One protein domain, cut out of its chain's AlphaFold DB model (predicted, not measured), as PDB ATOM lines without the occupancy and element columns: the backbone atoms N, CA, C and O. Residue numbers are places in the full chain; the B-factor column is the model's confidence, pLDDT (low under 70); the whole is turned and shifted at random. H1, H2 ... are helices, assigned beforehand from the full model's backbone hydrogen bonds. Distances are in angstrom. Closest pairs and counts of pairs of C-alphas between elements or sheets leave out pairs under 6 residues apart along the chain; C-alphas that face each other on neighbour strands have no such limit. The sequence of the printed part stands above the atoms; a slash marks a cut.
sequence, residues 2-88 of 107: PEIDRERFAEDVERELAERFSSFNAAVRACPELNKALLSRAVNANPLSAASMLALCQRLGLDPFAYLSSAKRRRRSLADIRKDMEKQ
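This is residues 2 to 88 of the 107 residues of an uncharacterized protein of Alphaproteobacteria bacterium 64-11 (UniProt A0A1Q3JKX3). The model is a small helical head with one long arm: H1 to H5 make the head, and residues 74 to 88 stick out from it, with H6 near the arm's tip. In the head, H3 and H4 both pack on H1, H3 crossing it steeply, while H2 sits at the end of the head away from the arm and the short H5 lies near the end from which the arm leaves. The 87 printed residues hold six named helices, in the order H1 to H6, and no named strand; the class is all helix. The whole is only just extended, close to loose, with a radius of gyration of the C-alphas of 18.4 A and spans of 61 by 20 by 19 A, the arm adding much of the length.

Start at residues 3 to 4, which pair antiparallel with residues 68 to 69. Next comes H1, residues 6 to 20, the hub, which touches three helices. With its residues 9 to 14 alone it touches H3, residues 36 to 43, at a steep tilt of 61 degrees, opposite ways; the closest C-alphas are those of Ala 10 and Val 43, 4.5 A apart. With residues 13 to 17 alone H1 touches H4, residues 50 to 60, the same way at a shallow tilt of 34 degrees, only just short of steep; the closest C-alphas, of Glu 16 and Leu 60, are 6.3 A apart. With residues 6 to 9 alone it only just touches H5, residues 64 to 67, with 3 pairs of C-alphas within 8 A, the closest being Phe 9 and Tyr 67 at 6.2 A. Helix H2, residues 24 to 30, touches H3 at a steep tilt of 64 degrees, opposite ways, the closest C-alphas being Phe 24 and Lys 36 at 6.4 A. H3 and H4 are close but not clearly touching, about perpendicular at 86 degrees, with the C-alphas of Leu 38 and Ser 52 closest at 7.5 A. H6, residues 78 to 87, touches no helix. Each O i to N i+4 pair is within hydrogen-bond range in H1, H2, H3, H4 and H6; H5 is too short for such a pair.

Find C-alpha 6 at (-2.979, 47.820, -5.032); from there H1 runs 20.9 A to C-alpha 20. H2 measures 9.8 A, H3 10.6 A, H4 15.3 A and H5 5.9 A. H6 runs 14.5 A to C-alpha 87 at (-12.078, 56.104, -41.726).

Look for the C-alphas of Ser 22 and Glu 86, the two farthest apart, at 61.4 A. The printed part has no cut and no long link. Confidence is under 70 at residue 2, residues 70 to 76 and residue 88.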
ATOM      1  N   PRO A   2      -5.689  46.042 -17.511       60.50
ATOM      2  CA  PRO A   2      -6.296  46.787 -16.415       60.50
ATOM      3  C   PRO A   2      -5.254  46.908 -15.302       60.50
ATOM      4  O   PRO A   2      -4.601  45.925 -14.945       60.50
ATOM      5  N   GLU A   3      -5.031  48.128 -14.841       79.62
ATOM      6  CA  GLU A   3      -4.167  48.375 -13.697       79.62
ATOM      7  C   GLU A   3      -4.937  47.954 -12.440       79.62
ATOM      8  O   GLU A   3      -6.157  48.092 -12.390       79.62
ATOM      9  N   ILE A   4      -4.267  47.357 -11.460       86.94
ATOM     10  CA  ILE A   4      -4.904  46.985 -10.192       86.94
ATOM     11  C   ILE A   4      -4.592  48.091  -9.196       86.94
ATOM     12  O   ILE A   4      -3.427  48.458  -9.047       86.94
ATOM     13  N   ASP A   5      -5.621  48.597  -8.527       90.69
ATOM     14  CA  ASP A   5      -5.484  49.504  -7.394       90.69
ATOM     15  C   ASP A   5      -4.982  48.710  -6.179       90.69
ATOM     16  O   ASP A   5      -5.747  48.091  -5.435       90.69
ATOM     17  N   ARG A   6      -3.652  48.632  -6.056       91.44
ATOM     18  CA  ARG A   6      -2.979  47.820  -5.032       91.44
ATOM     19  C   ARG A   6      -3.044  48.450  -3.651       91.44
ATOM     20  O   ARG A   6      -2.986  47.710  -2.679       91.44
ATOM     21  N   GLU A   7      -3.147  49.774  -3.574       92.81
ATOM     22  CA  GLU A   7      -3.247  50.484  -2.297       92.81
ATOM     23  C   GLU A   7      -4.596  50.182  -1.659       92.81
ATOM     24  O   GLU A   7      -4.642  49.631  -0.562       92.81
ATOM     25  N   ARG A   8      -5.684  50.367  -2.414       93.12
ATOM     26  CA  ARG A   8      -7.023  50.017  -1.938       93.12
ATOM     27  C   ARG A   8      -7.151  48.533  -1.590       93.12
ATOM     28  O   ARG A   8      -7.802  48.171  -0.613       93.12
ATOM     29  N   PHE A   9      -6.532  47.658  -2.386       94.62
ATOM     30  CA  PHE A   9      -6.489  46.227  -2.076       94.62
ATOM     31  C   PHE A   9      -5.765  45.945  -0.753       94.62
ATOM     32  O   PHE A   9      -6.249  45.143   0.040       94.62
ATOM     33  N   ALA A  10      -4.628  46.595  -0.505       95.88
ATOM     34  CA  ALA A  10      -3.857  46.418   0.719       95.88
ATOM     35  C   ALA A  10      -4.639  46.863   1.963       95.88
ATOM     36  O   ALA A  10      -4.687  46.114   2.938       95.88
ATOM     37  N   GLU A  11      -5.302  48.020   1.899       95.88
ATOM     38  CA  GLU A  11      -6.130  48.559   2.988       95.88
ATOM     39  C   GLU A  11      -7.298  47.627   3.338       95.88
ATOM     40  O   GLU A  11      -7.535  47.319   4.508       95.88
ATOM     41  N   ASP A  12      -8.019  47.139   2.325       96.12
ATOM     42  CA  ASP A  12      -9.134  46.216   2.529       96.12
ATOM     43  C   ASP A  12      -8.656  44.873   3.102       96.12
ATOM     44  O   ASP A  12      -9.281  44.333   4.014       96.12
ATOM     45  N   VAL A  13      -7.529  44.344   2.611       95.25
ATOM     46  CA  VAL A  13      -6.932  43.111   3.141       95.25
ATOM     47  C   VAL A  13      -6.496  43.289   4.592       95.25
ATOM     48  O   VAL A  13      -6.752  42.406   5.409       95.25
ATOM     49  N   GLU A  14      -5.843  44.400   4.931       95.12
ATOM     50  CA  GLU A  14      -5.419  44.686   6.302       95.12
ATOM     51  C   GLU A  14      -6.617  44.779   7.248       95.12
ATOM     52  O   GLU A  14      -6.611  44.138   8.302       95.12
ATOM     53  N   ARG A  15      -7.673  45.491   6.838       95.44
ATOM     54  CA  ARG A  15      -8.919  45.607   7.601       95.44
ATOM     55  C   ARG A  15      -9.561  44.243   7.853       95.44
ATOM     56  O   ARG A  15      -9.784  43.882   9.005       95.44
ATOM     57  N   GLU A  16      -9.790  43.451   6.806       95.25
ATOM     58  CA  GLU A  16     -10.412  42.126   6.948       95.25
ATOM     59  C   GLU A  16      -9.551  41.162   7.775       95.25
ATOM     60  O   GLU A  16     -10.071  40.337   8.532       95.25
ATOM     61  N   LEU A  17      -8.220  41.247   7.652       93.38
ATOM     62  CA  LEU A  17      -7.317  40.447   8.472       93.38
ATOM     63  C   LEU A  17      -7.397  40.849   9.943       93.38
ATOM     64  O   LEU A  17      -7.441  39.955  10.783       93.38
ATOM     65  N   ALA A  18      -7.431  42.145  10.250       93.31
ATOM     66  CA  ALA A  18      -7.517  42.650  11.617       93.31
ATOM     67  C   ALA A  18      -8.860  42.314  12.286       93.31
ATOM     68  O   ALA A  18      -8.892  42.008  13.477       93.31
ATOM     69  N   GLU A  19      -9.958  42.320  11.528       94.56
ATOM     70  CA  GLU A  19     -11.285  41.960  12.038       94.56
ATOM     71  C   GLU A  19     -11.412  40.462  12.349       94.56
ATOM     72  O   GLU A  19     -12.053  40.075  13.328       94.56
ATOM     73  N   ARG A  20     -10.797  39.601  11.529       93.12
ATOM     74  CA  ARG A  20     -10.964  38.139  11.625       93.12
ATOM     75  C   ARG A  20      -9.858  37.444  12.409       93.12
ATOM     76  O   ARG A  20     -10.083  36.363  12.958       93.12
ATOM     77  N   PHE A  21      -8.657  38.017  12.441       92.44
ATOM     78  CA  PHE A  21      -7.473  37.375  12.998       92.44
ATOM     79  C   PHE A  21      -6.669  38.333  13.874       92.44
ATOM     80  O   PHE A  21      -6.320  39.440  13.491       92.44
ATOM     81  N   SER A  22      -6.243  37.844  15.037       86.81
ATOM     82  CA  SER A  22      -5.397  38.615  15.957       86.81
ATOM     83  C   SER A  22      -3.950  38.794  15.476       86.81
ATOM     84  O   SER A  22      -3.212  39.607  16.024       86.81
ATOM     85  N   SER A  23      -3.497  37.994  14.502       89.88
ATOM     86  CA  SER A  23      -2.151  38.083  13.923       89.88
ATOM     87  C   SER A  23      -2.043  37.320  12.600       89.88
ATOM     88  O   SER A  23      -2.811  36.392  12.338       89.88
ATOM     89  N   PHE A  24      -0.998  37.597  11.811       88.88
ATOM     90  CA  PHE A  24      -0.687  36.806  10.610       88.88
ATOM     91  C   PHE A  24      -0.416  35.328  10.923       88.88
ATOM     92  O   PHE A  24      -0.720  34.462  10.110       88.88
ATOM     93  N   ASN A  25       0.123  35.012  12.106       90.81
ATOM     94  CA  ASN A  25       0.266  33.623  12.548       90.81
ATOM     95  C   ASN A  25      -1.093  32.929  12.681       90.81
ATOM     96  O   ASN A  25      -1.233  31.778  12.272       90.81
ATOM     97  N   ALA A  26      -2.080  33.618  13.257       90.12
ATOM     98  CA  ALA A  26      -3.430  33.088  13.404       90.12
ATOM     99  C   ALA A  26      -4.101  32.895  12.036       90.12
ATOM    100  O   ALA A  26      -4.657  31.827  11.793       90.12
ATOM    101  N   ALA A  27      -3.954  33.862  11.123       89.62
ATOM    102  CA  ALA A  27      -4.475  33.765   9.759       89.62
ATOM    103  C   ALA A  27      -3.893  32.564   8.989       89.62
ATOM    104  O   ALA A  27      -4.639  31.776   8.420       89.62
ATOM    105  N   VAL A  28      -2.570  32.361   9.037       92.06
ATOM    106  CA  VAL A  28      -1.901  31.220   8.376       92.06
ATOM    107  C   VAL A  28      -2.292  29.879   9.009       92.06
ATOM    108  O   VAL A  28      -2.426  28.879   8.312       92.06
ATOM    109  N   ARG A  29      -2.504  29.836  10.331       90.88
ATOM    110  CA  ARG A  29      -3.005  28.624  11.002       90.88
ATOM    111  C   ARG A  29      -4.442  28.290  10.607       90.88
ATOM    112  O   ARG A  29      -4.770  27.112  10.523       90.88
ATOM    113  N   ALA A  30      -5.284  29.301  10.403       89.12
ATOM    114  CA  ALA A  30      -6.672  29.123   9.990       89.12
ATOM    115  C   ALA A  30      -6.804  28.792   8.494       89.12
ATOM    116  O   ALA A  30      -7.697  28.042   8.107       89.12
ATOM    117  N   CYS A  31      -5.903  29.322   7.664       85.44
ATOM    118  CA  CYS A  31      -5.892  29.137   6.216       85.44
ATOM    119  C   CYS A  31      -4.498  28.675   5.757       85.44
ATOM    120  O   CYS A  31      -3.667  29.517   5.412       85.44
ATOM    121  N   PRO A  32      -4.229  27.356   5.710       82.75
ATOM    122  CA  PRO A  32      -2.909  26.816   5.364       82.75
ATOM    123  C   PRO A  32      -2.437  27.175   3.950       82.75
ATOM    124  O   PRO A  32      -1.241  27.156   3.667       82.75
ATOM    125  N   GLU A  33      -3.368  27.496   3.049       83.12
ATOM    126  CA  GLU A  33      -3.044  27.962   1.697       83.12
ATOM    127  C   GLU A  33      -2.497  29.397   1.664       83.12
ATOM    128  O   GLU A  33      -1.834  29.792   0.702       83.12
ATOM    129  N   LEU A  34      -2.744  30.180   2.719       86.31
ATOM    130  CA  LEU A  34      -2.178  31.507   2.890       86.31
ATOM    131  C   LEU A  34      -0.871  31.366   3.664       86.31
ATOM    132  O   LEU A  34      -0.824  30.796   4.748       86.31
ATOM    133  N   ASN A  35       0.211  31.917   3.123       89.81
ATOM    134  CA  ASN A  35       1.494  31.970   3.818       89.81
ATOM    135  C   ASN A  35       1.816  33.406   4.254       89.81
ATOM    136  O   ASN A  35       1.314  34.379   3.691       89.81
ATOM    137  N   LYS A  36       2.697  33.560   5.249       90.62
ATOM    138  CA  LYS A  36       3.064  34.884   5.780       90.62
ATOM    139  C   LYS A  36       3.648  35.821   4.729       90.62
ATOM    140  O   LYS A  36       3.404  37.019   4.795       90.62
ATOM    141  N   ALA A  37       4.425  35.292   3.783       92.25
ATOM    142  CA  ALA A  37       5.032  36.107   2.737       92.25
ATOM    143  C   ALA A  37       3.962  36.690   1.801       92.25
ATOM    144  O   ALA A  37       4.067  37.844   1.396       92.25
ATOM    145  N   LEU A  38       2.908  35.924   1.512       93.00
ATOM    146  CA  LEU A  38       1.746  36.374   0.754       93.00
ATOM    147  C   LEU A  38       0.990  37.482   1.497       93.00
ATOM    148  O   LEU A  38       0.746  38.530   0.908       93.00
ATOM    149  N   LEU A  39       0.677  37.280   2.783       93.50
ATOM    150  CA  LEU A  39      -0.017  38.283   3.605       93.50
ATOM    151  C   LEU A  39       0.797  39.574   3.726       93.50
ATOM    152  O   LEU A  39       0.278  40.664   3.515       93.50
ATOM    153  N   SER A  40       2.099  39.442   3.985       94.31
ATOM    154  CA  SER A  40       3.013  40.580   4.050       94.31
ATOM    155  C   SER A  40       3.062  41.336   2.723       94.31
ATOM    156  O   SER A  40       2.996  42.561   2.720       94.31
ATOM    157  N   ARG A  41       3.129  40.639   1.583       94.88
ATOM    158  CA  ARG A  41       3.091  41.303   0.275       94.88
ATOM    159  C   ARG A  41       1.768  42.024   0.036       94.88
ATOM    160  O   ARG A  41       1.809  43.148  -0.448       94.88
ATOM    161  N   ALA A  42       0.646  41.402   0.391       94.31
ATOM    162  CA  ALA A  42      -0.681  41.976   0.204       94.31
ATOM    163  C   ALA A  42      -0.862  43.282   0.992       94.31
ATOM    164  O   ALA A  42      -1.216  44.287   0.392       94.31
ATOM    165  N   VAL A  43      -0.528  43.288   2.287       94.94
ATOM    166  CA  VAL A  43      -0.659  44.476   3.155       94.94
ATOM    167  C   VAL A  43       0.329  45.589   2.781       94.94
ATOM    168  O   VAL A  43       0.034  46.761   2.944       94.94
ATOM    169  N   ASN A  44       1.489  45.256   2.209       94.94
ATOM    170  CA  ASN A  44       2.461  46.256   1.744       94.94
ATOM    171  C   ASN A  44       2.247  46.685   0.276       94.94
ATOM    172  O   ASN A  44       3.191  47.155  -0.357       94.94
ATOM    173  N   ALA A  45       1.061  46.448  -0.302       93.56
ATOM    174  CA  ALA A  45       0.716  46.787  -1.691       93.56
ATOM    175  C   ALA A  45       1.706  46.256  -2.758       93.56
ATOM    176  O   ALA A  45       1.808  46.782  -3.874       93.56
ATOM    177  N   ASN A  46       2.440  45.183  -2.447       93.69
ATOM    178  CA  ASN A  46       3.417  44.609  -3.364       93.69
ATOM    179  C   ASN A  46       2.726  43.879  -4.527       93.69
ATOM    180  O   ASN A  46       1.609  43.377  -4.384       93.69
ATOM    181  N   PRO A  47       3.401  43.737  -5.682       91.12
ATOM    182  CA  PRO A  47       2.880  42.952  -6.791       91.12
ATOM    183  C   PRO A  47       2.598  41.504  -6.375       91.12
ATOM    184  O   PRO A  47       3.461  40.802  -5.842       91.12
ATOM    185  N   LEU A  48       1.386  41.046  -6.678       89.94
ATOM    186  CA  LEU A  48       0.940  39.672  -6.488       89.94
ATOM    187  C   LEU A  48       0.591  39.057  -7.839       89.94
ATOM    188  O   LEU A  48       0.179  39.752  -8.770       89.94
ATOM    189  N   SER A  49       0.736  37.737  -7.945       91.31
ATOM    190  CA  SER A  49       0.153  37.023  -9.077       91.31
ATOM    191  C   SER A  49      -1.376  37.104  -9.000       91.31
ATOM    192  O   SER A  49      -1.949  37.202  -7.910       91.31
ATOM    193  N   ALA A  50      -2.049  37.013 -10.149       90.62
ATOM    194  CA  ALA A  50      -3.512  36.993 -10.190       90.62
ATOM    195  C   ALA A  50      -4.089  35.853  -9.333       90.62
ATOM    196  O   ALA A  50      -5.047  36.058  -8.598       90.62
ATOM    197  N   ALA A  51      -3.459  34.673  -9.355       91.44
ATOM    198  CA  ALA A  51      -3.873  33.534  -8.538       91.44
ATOM    199  C   ALA A  51      -3.788  33.833  -7.030       91.44
ATOM    200  O   ALA A  51      -4.736  33.572  -6.296       91.44
ATOM    201  N   SER A  52      -2.682  34.431  -6.576       92.12
ATOM    202  CA  SER A  52      -2.497  34.833  -5.178       92.12
ATOM    203  C   SER A  52      -3.528  35.863  -4.719       92.12
ATOM    204  O   SER A  52      -4.049  35.759  -3.610       92.12
ATOM    205  N   MET A  53      -3.839  36.839  -5.572       92.75
ATOM    206  CA  MET A  53      -4.848  37.852  -5.278       92.75
ATOM    207  C   MET A  53      -6.249  37.236  -5.182       92.75
ATOM    208  O   MET A  53      -6.956  37.479  -4.212       92.75
ATOM    209  N   LEU A  54      -6.632  36.392  -6.143       93.00
ATOM    210  CA  LEU A  54      -7.943  35.737  -6.150       93.00
ATOM    211  C   LEU A  54      -8.137  34.812  -4.943       93.00
ATOM    212  O   LEU A  54      -9.225  34.778  -4.373       93.00
ATOM    213  N   ALA A  55      -7.086  34.103  -4.522       92.94
ATOM    214  CA  ALA A  55      -7.124  33.279  -3.317       92.94
ATOM    215  C   ALA A  55      -7.387  34.121  -2.055       92.94
ATOM    216  O   ALA A  55      -8.208  33.738  -1.219       92.94
ATOM    217  N   LEU A  56      -6.742  35.290  -1.934       93.25
ATOM    218  CA  LEU A  56      -7.004  36.230  -0.839       93.25
ATOM    219  C   LEU A  56      -8.437  36.759  -0.888       93.25
ATOM    220  O   LEU A  56      -9.125  36.713   0.128       93.25
ATOM    221  N   CYS A  57      -8.909  37.186  -2.062       94.69
ATOM    222  CA  CYS A  57     -10.277  37.664  -2.230       94.69
ATOM    223  C   CYS A  57     -11.305  36.608  -1.814       94.69
ATOM    224  O   CYS A  57     -12.210  36.896  -1.037       94.69
ATOM    225  N   GLN A  58     -11.126  35.361  -2.256       93.12
ATOM    226  CA  GLN A  58     -12.023  34.264  -1.903       93.12
ATOM    227  C   GLN A  58     -12.064  34.007  -0.390       93.12
ATOM    228  O   GLN A  58     -13.137  33.770   0.162       93.12
ATOM    229  N   ARG A  59     -10.915  34.051   0.293       92.25
ATOM    230  CA  ARG A  59     -10.834  33.768   1.736       92.25
ATOM    231  C   ARG A  59     -11.306  34.925   2.609       92.25
ATOM    232  O   ARG A  59     -11.914  34.690   3.651       92.25
ATOM    233  N   LEU A  60     -11.056  36.155   2.179       92.12
ATOM    234  CA  LEU A  60     -11.461  37.361   2.893       92.12
ATOM    235  C   LEU A  60     -12.849  37.857   2.466       92.12
ATOM    236  O   LEU A  60     -13.360  38.798   3.050       92.12
ATOM    237  N   GLY A  61     -13.515  37.202   1.512       93.06
ATOM    238  CA  GLY A  61     -14.833  37.631   1.032       93.06
ATOM    239  C   GLY A  61     -14.801  38.981   0.308       93.06
ATOM    240  O   GLY A  61     -15.801  39.690   0.299       93.06
ATOM    241  N   LEU A  62     -13.656  39.337  -0.277       94.75
ATOM    242  CA  LEU A  62     -13.480  40.567  -1.043       94.75
ATOM    243  C   LEU A  62     -13.861  40.334  -2.509       94.75
ATOM    244  O   LEU A  62     -13.612  39.260  -3.063       94.75
ATOM    245  N   ASP A  63     -14.412  41.354  -3.162       94.19
ATOM    246  CA  ASP A  63     -14.687  41.314  -4.600       94.19
ATOM    247  C   ASP A  63     -13.416  41.670  -5.398       94.19
ATOM    248  O   ASP A  63     -12.970  42.819  -5.352       94.19
ATOM    249  N   PRO A  64     -12.819  40.739  -6.171       92.44
ATOM    250  CA  PRO A  64     -11.618  41.029  -6.953       92.44
ATOM    251  C   PRO A  64     -11.824  42.121  -8.013       92.44
ATOM    252  O   PRO A  64     -10.860  42.789  -8.392       92.44
ATOM    253  N   PHE A  65     -13.055  42.329  -8.493       91.12
ATOM    254  CA  PHE A  65     -13.346  43.341  -9.507       91.12
ATOM    255  C   PHE A  65     -13.385  44.762  -8.935       91.12
ATOM    256  O   PHE A  65     -13.180  45.717  -9.687       91.12
ATOM    257  N   ALA A  66     -13.557  44.913  -7.616       91.44
ATOM    258  CA  ALA A  66     -13.540  46.208  -6.937       91.44
ATOM    259  C   ALA A  66     -12.174  46.917  -7.016       91.44
ATOM    260  O   ALA A  66     -12.110  48.143  -6.895       91.44
ATOM    261  N   TYR A  67     -11.103  46.153  -7.252       91.19
ATOM    262  CA  TYR A  67      -9.718  46.632  -7.317       91.19
ATOM    263  C   TYR A  67      -9.214  46.851  -8.739       91.19
ATOM    264  O   TYR A  67      -8.060  47.230  -8.937       91.19
ATOM    265  N   LEU A  68     -10.036  46.594  -9.755       88.25
ATOM    266  CA  LEU A  68      -9.658  46.934 -11.116       88.25
ATOM    267  C   LEU A  68      -9.703  48.453 -11.249       88.25
ATOM    268  O   LEU A  68     -10.778  49.056 -11.324       88.25
ATOM    269  N   SER A  69      -8.525  49.075 -11.305       77.69
ATOM    270  CA  SER A  69      -8.423  50.483 -11.636       77.69
ATOM    271  C   SER A  69      -9.046  50.656 -13.009       77.69
ATOM    272  O   SER A  69      -8.612  50.100 -14.027       77.69
ATOM    273  N   SER A  70     -10.091  51.472 -13.035       64.38
ATOM    274  CA  SER A  70     -10.580  52.074 -14.260       64.38
ATOM    275  C   SER A  70      -9.566  53.126 -14.687       64.38
ATOM    276  O   SER A  70      -9.919  54.301 -14.760       64.38
ATOM    277  N   ALA A  71      -8.308  52.730 -14.923       55.44
ATOM    278  CA  ALA A  71      -7.273  53.568 -15.494       55.44
ATOM    279  C   ALA A  71      -7.869  54.146 -16.768       55.44
ATOM    280  O   ALA A  71      -8.034  53.447 -17.769       55.44
ATOM    281  N   LYS A  72      -8.353  55.382 -16.613       54.16
ATOM    282  CA  LYS A  72      -9.062  56.240 -17.550       54.16
ATOM    283  C   LYS A  72      -9.391  55.485 -18.837       54.16
ATOM    284  O   LYS A  72      -8.675  55.638 -19.826       54.16
ATOM    285  N   ARG A  73     -10.472  54.680 -18.871       54.31
ATOM    286  CA  ARG A  73     -11.090  54.386 -20.176       54.31
ATOM    287  C   ARG A  73     -11.361  55.769 -20.729       54.31
ATOM    288  O   ARG A  73     -12.232  56.463 -20.208       54.31
ATOM    289  N   ARG A  74     -10.543  56.218 -21.683       55.81
ATOM    290  CA  ARG A  74     -10.760  57.469 -22.394       55.81
ATOM    291  C   ARG A  74     -12.172  57.301 -22.922       55.81
ATOM    292  O   ARG A  74     -12.383  56.459 -23.792       55.81
ATOM    293  N   ARG A  75     -13.156  57.955 -22.289       61.38
ATOM    294  CA  ARG A  75     -14.527  57.953 -22.794       61.38
ATOM    295  C   ARG A  75     -14.364  58.512 -24.191       61.38
ATOM    296  O   ARG A  75     -14.036  59.688 -24.328       61.38
ATOM    297  N   ARG A  76     -14.439  57.645 -25.201       69.06
ATOM    298  CA  ARG A  76     -14.418  58.110 -26.577       69.06
ATOM    299  C   ARG A  76     -15.636  58.996 -26.698       69.06
ATOM    300  O   ARG A  76     -16.741  58.584 -26.343       69.06
ATOM    301  N   SER A  77     -15.406  60.239 -27.090       78.69
ATOM    302  CA  SER A  77     -16.518  61.114 -27.403       78.69
ATOM    303  C   SER A  77     -17.265  60.522 -28.600       78.69
ATOM    304  O   SER A  77     -16.683  59.785 -29.403       78.69
ATOM    305  N   LEU A  78     -18.547  60.853 -28.762       80.38
ATOM    306  CA  LEU A  78     -19.273  60.494 -29.986       80.38
ATOM    307  C   LEU A  78     -18.550  61.023 -31.241       80.38
ATOM    308  O   LEU A  78     -18.616  60.397 -32.294       80.38
ATOM    309  N   ALA A  79     -17.802  62.125 -31.112       81.12
ATOM    310  CA  ALA A  79     -16.964  62.667 -32.175       81.12
ATOM    311  C   ALA A  79     -15.774  61.753 -32.529       81.12
ATOM    312  O   ALA A  79     -15.506  61.551 -33.711       81.12
ATOM    313  N   ASP A  80     -15.100  61.155 -31.539       80.88
ATOM    314  CA  ASP A  80     -14.029  60.175 -31.787       80.88
ATOM    315  C   ASP A  80     -14.575  58.936 -32.505       80.88
ATOM    316  O   ASP A  80     -13.967  58.449 -33.453       80.88
ATOM    317  N   ILE A  81     -15.752  58.458 -32.081       81.38
ATOM    318  CA  ILE A  81     -16.417  57.296 -32.687       81.38
ATOM    319  C   ILE A  81     -16.791  57.594 -34.142       81.38
ATOM    320  O   ILE A  81     -16.490  56.796 -35.026       81.38
ATOM    321  N   ARG A  82     -17.389  58.761 -34.409       83.44
ATOM    322  CA  ARG A  82     -17.746  59.197 -35.766       83.44
ATOM    323  C   ARG A  82     -16.525  59.266 -36.685       83.44
ATOM    324  O   ARG A  82     -16.565  58.719 -37.781       83.44
ATOM    325  N   LYS A  83     -15.430  59.864 -36.210       82.75
ATOM    326  CA  LYS A  83     -14.180  59.993 -36.969       82.75
ATOM    327  C   LYS A  83     -13.548  58.641 -37.308       82.75
ATOM    328  O   LYS A  83     -12.918  58.510 -38.353       82.75
ATOM    329  N   ASP A  84     -13.671  57.649 -36.427       81.31
ATOM    330  CA  ASP A  84     -13.238  56.276 -36.712       81.31
ATOM    331  C   ASP A  84     -14.142  55.608 -37.760       81.31
ATOM    332  O   ASP A  84     -13.628  54.983 -38.682       81.31
ATOM    333  N   MET A  85     -15.467  55.785 -37.677       78.19
ATOM    334  CA  MET A  85     -16.396  55.237 -38.677       78.19
ATOM    335  C   MET A  85     -16.189  55.838 -40.070       78.19
ATOM    336  O   MET A  85     -16.256  55.119 -41.056       78.19
ATOM    337  N   GLU A  86     -15.870  57.129 -40.163       79.50
ATOM    338  CA  GLU A  86     -15.548  57.796 -41.435       79.50
ATOM    339  C   GLU A  86     -14.251  57.263 -42.070       79.50
ATOM    340  O   GLU A  86     -14.090  57.309 -43.287       79.50
ATOM    341  N   LYS A  87     -13.323  56.739 -41.258       73.62
ATOM    342  CA  LYS A  87     -12.078  56.104 -41.726       73.62
ATOM    343  C   LYS A  87     -12.241  54.627 -42.056       73.62
ATOM    344  O   LYS A  87     -11.379  54.058 -42.725       73.62
ATOM    345  N   GLN A  88     -13.294  53.990 -41.555       66.38
ATOM    346  CA  GLN A  88     -13.652  52.640 -41.949       66.38
ATOM    347  C   GLN A  88     -14.302  52.715 -43.328       66.38
ATOM    348  O   GLN A  88     -15.520  52.781 -43.461       66.38
TER     349      GLN A  88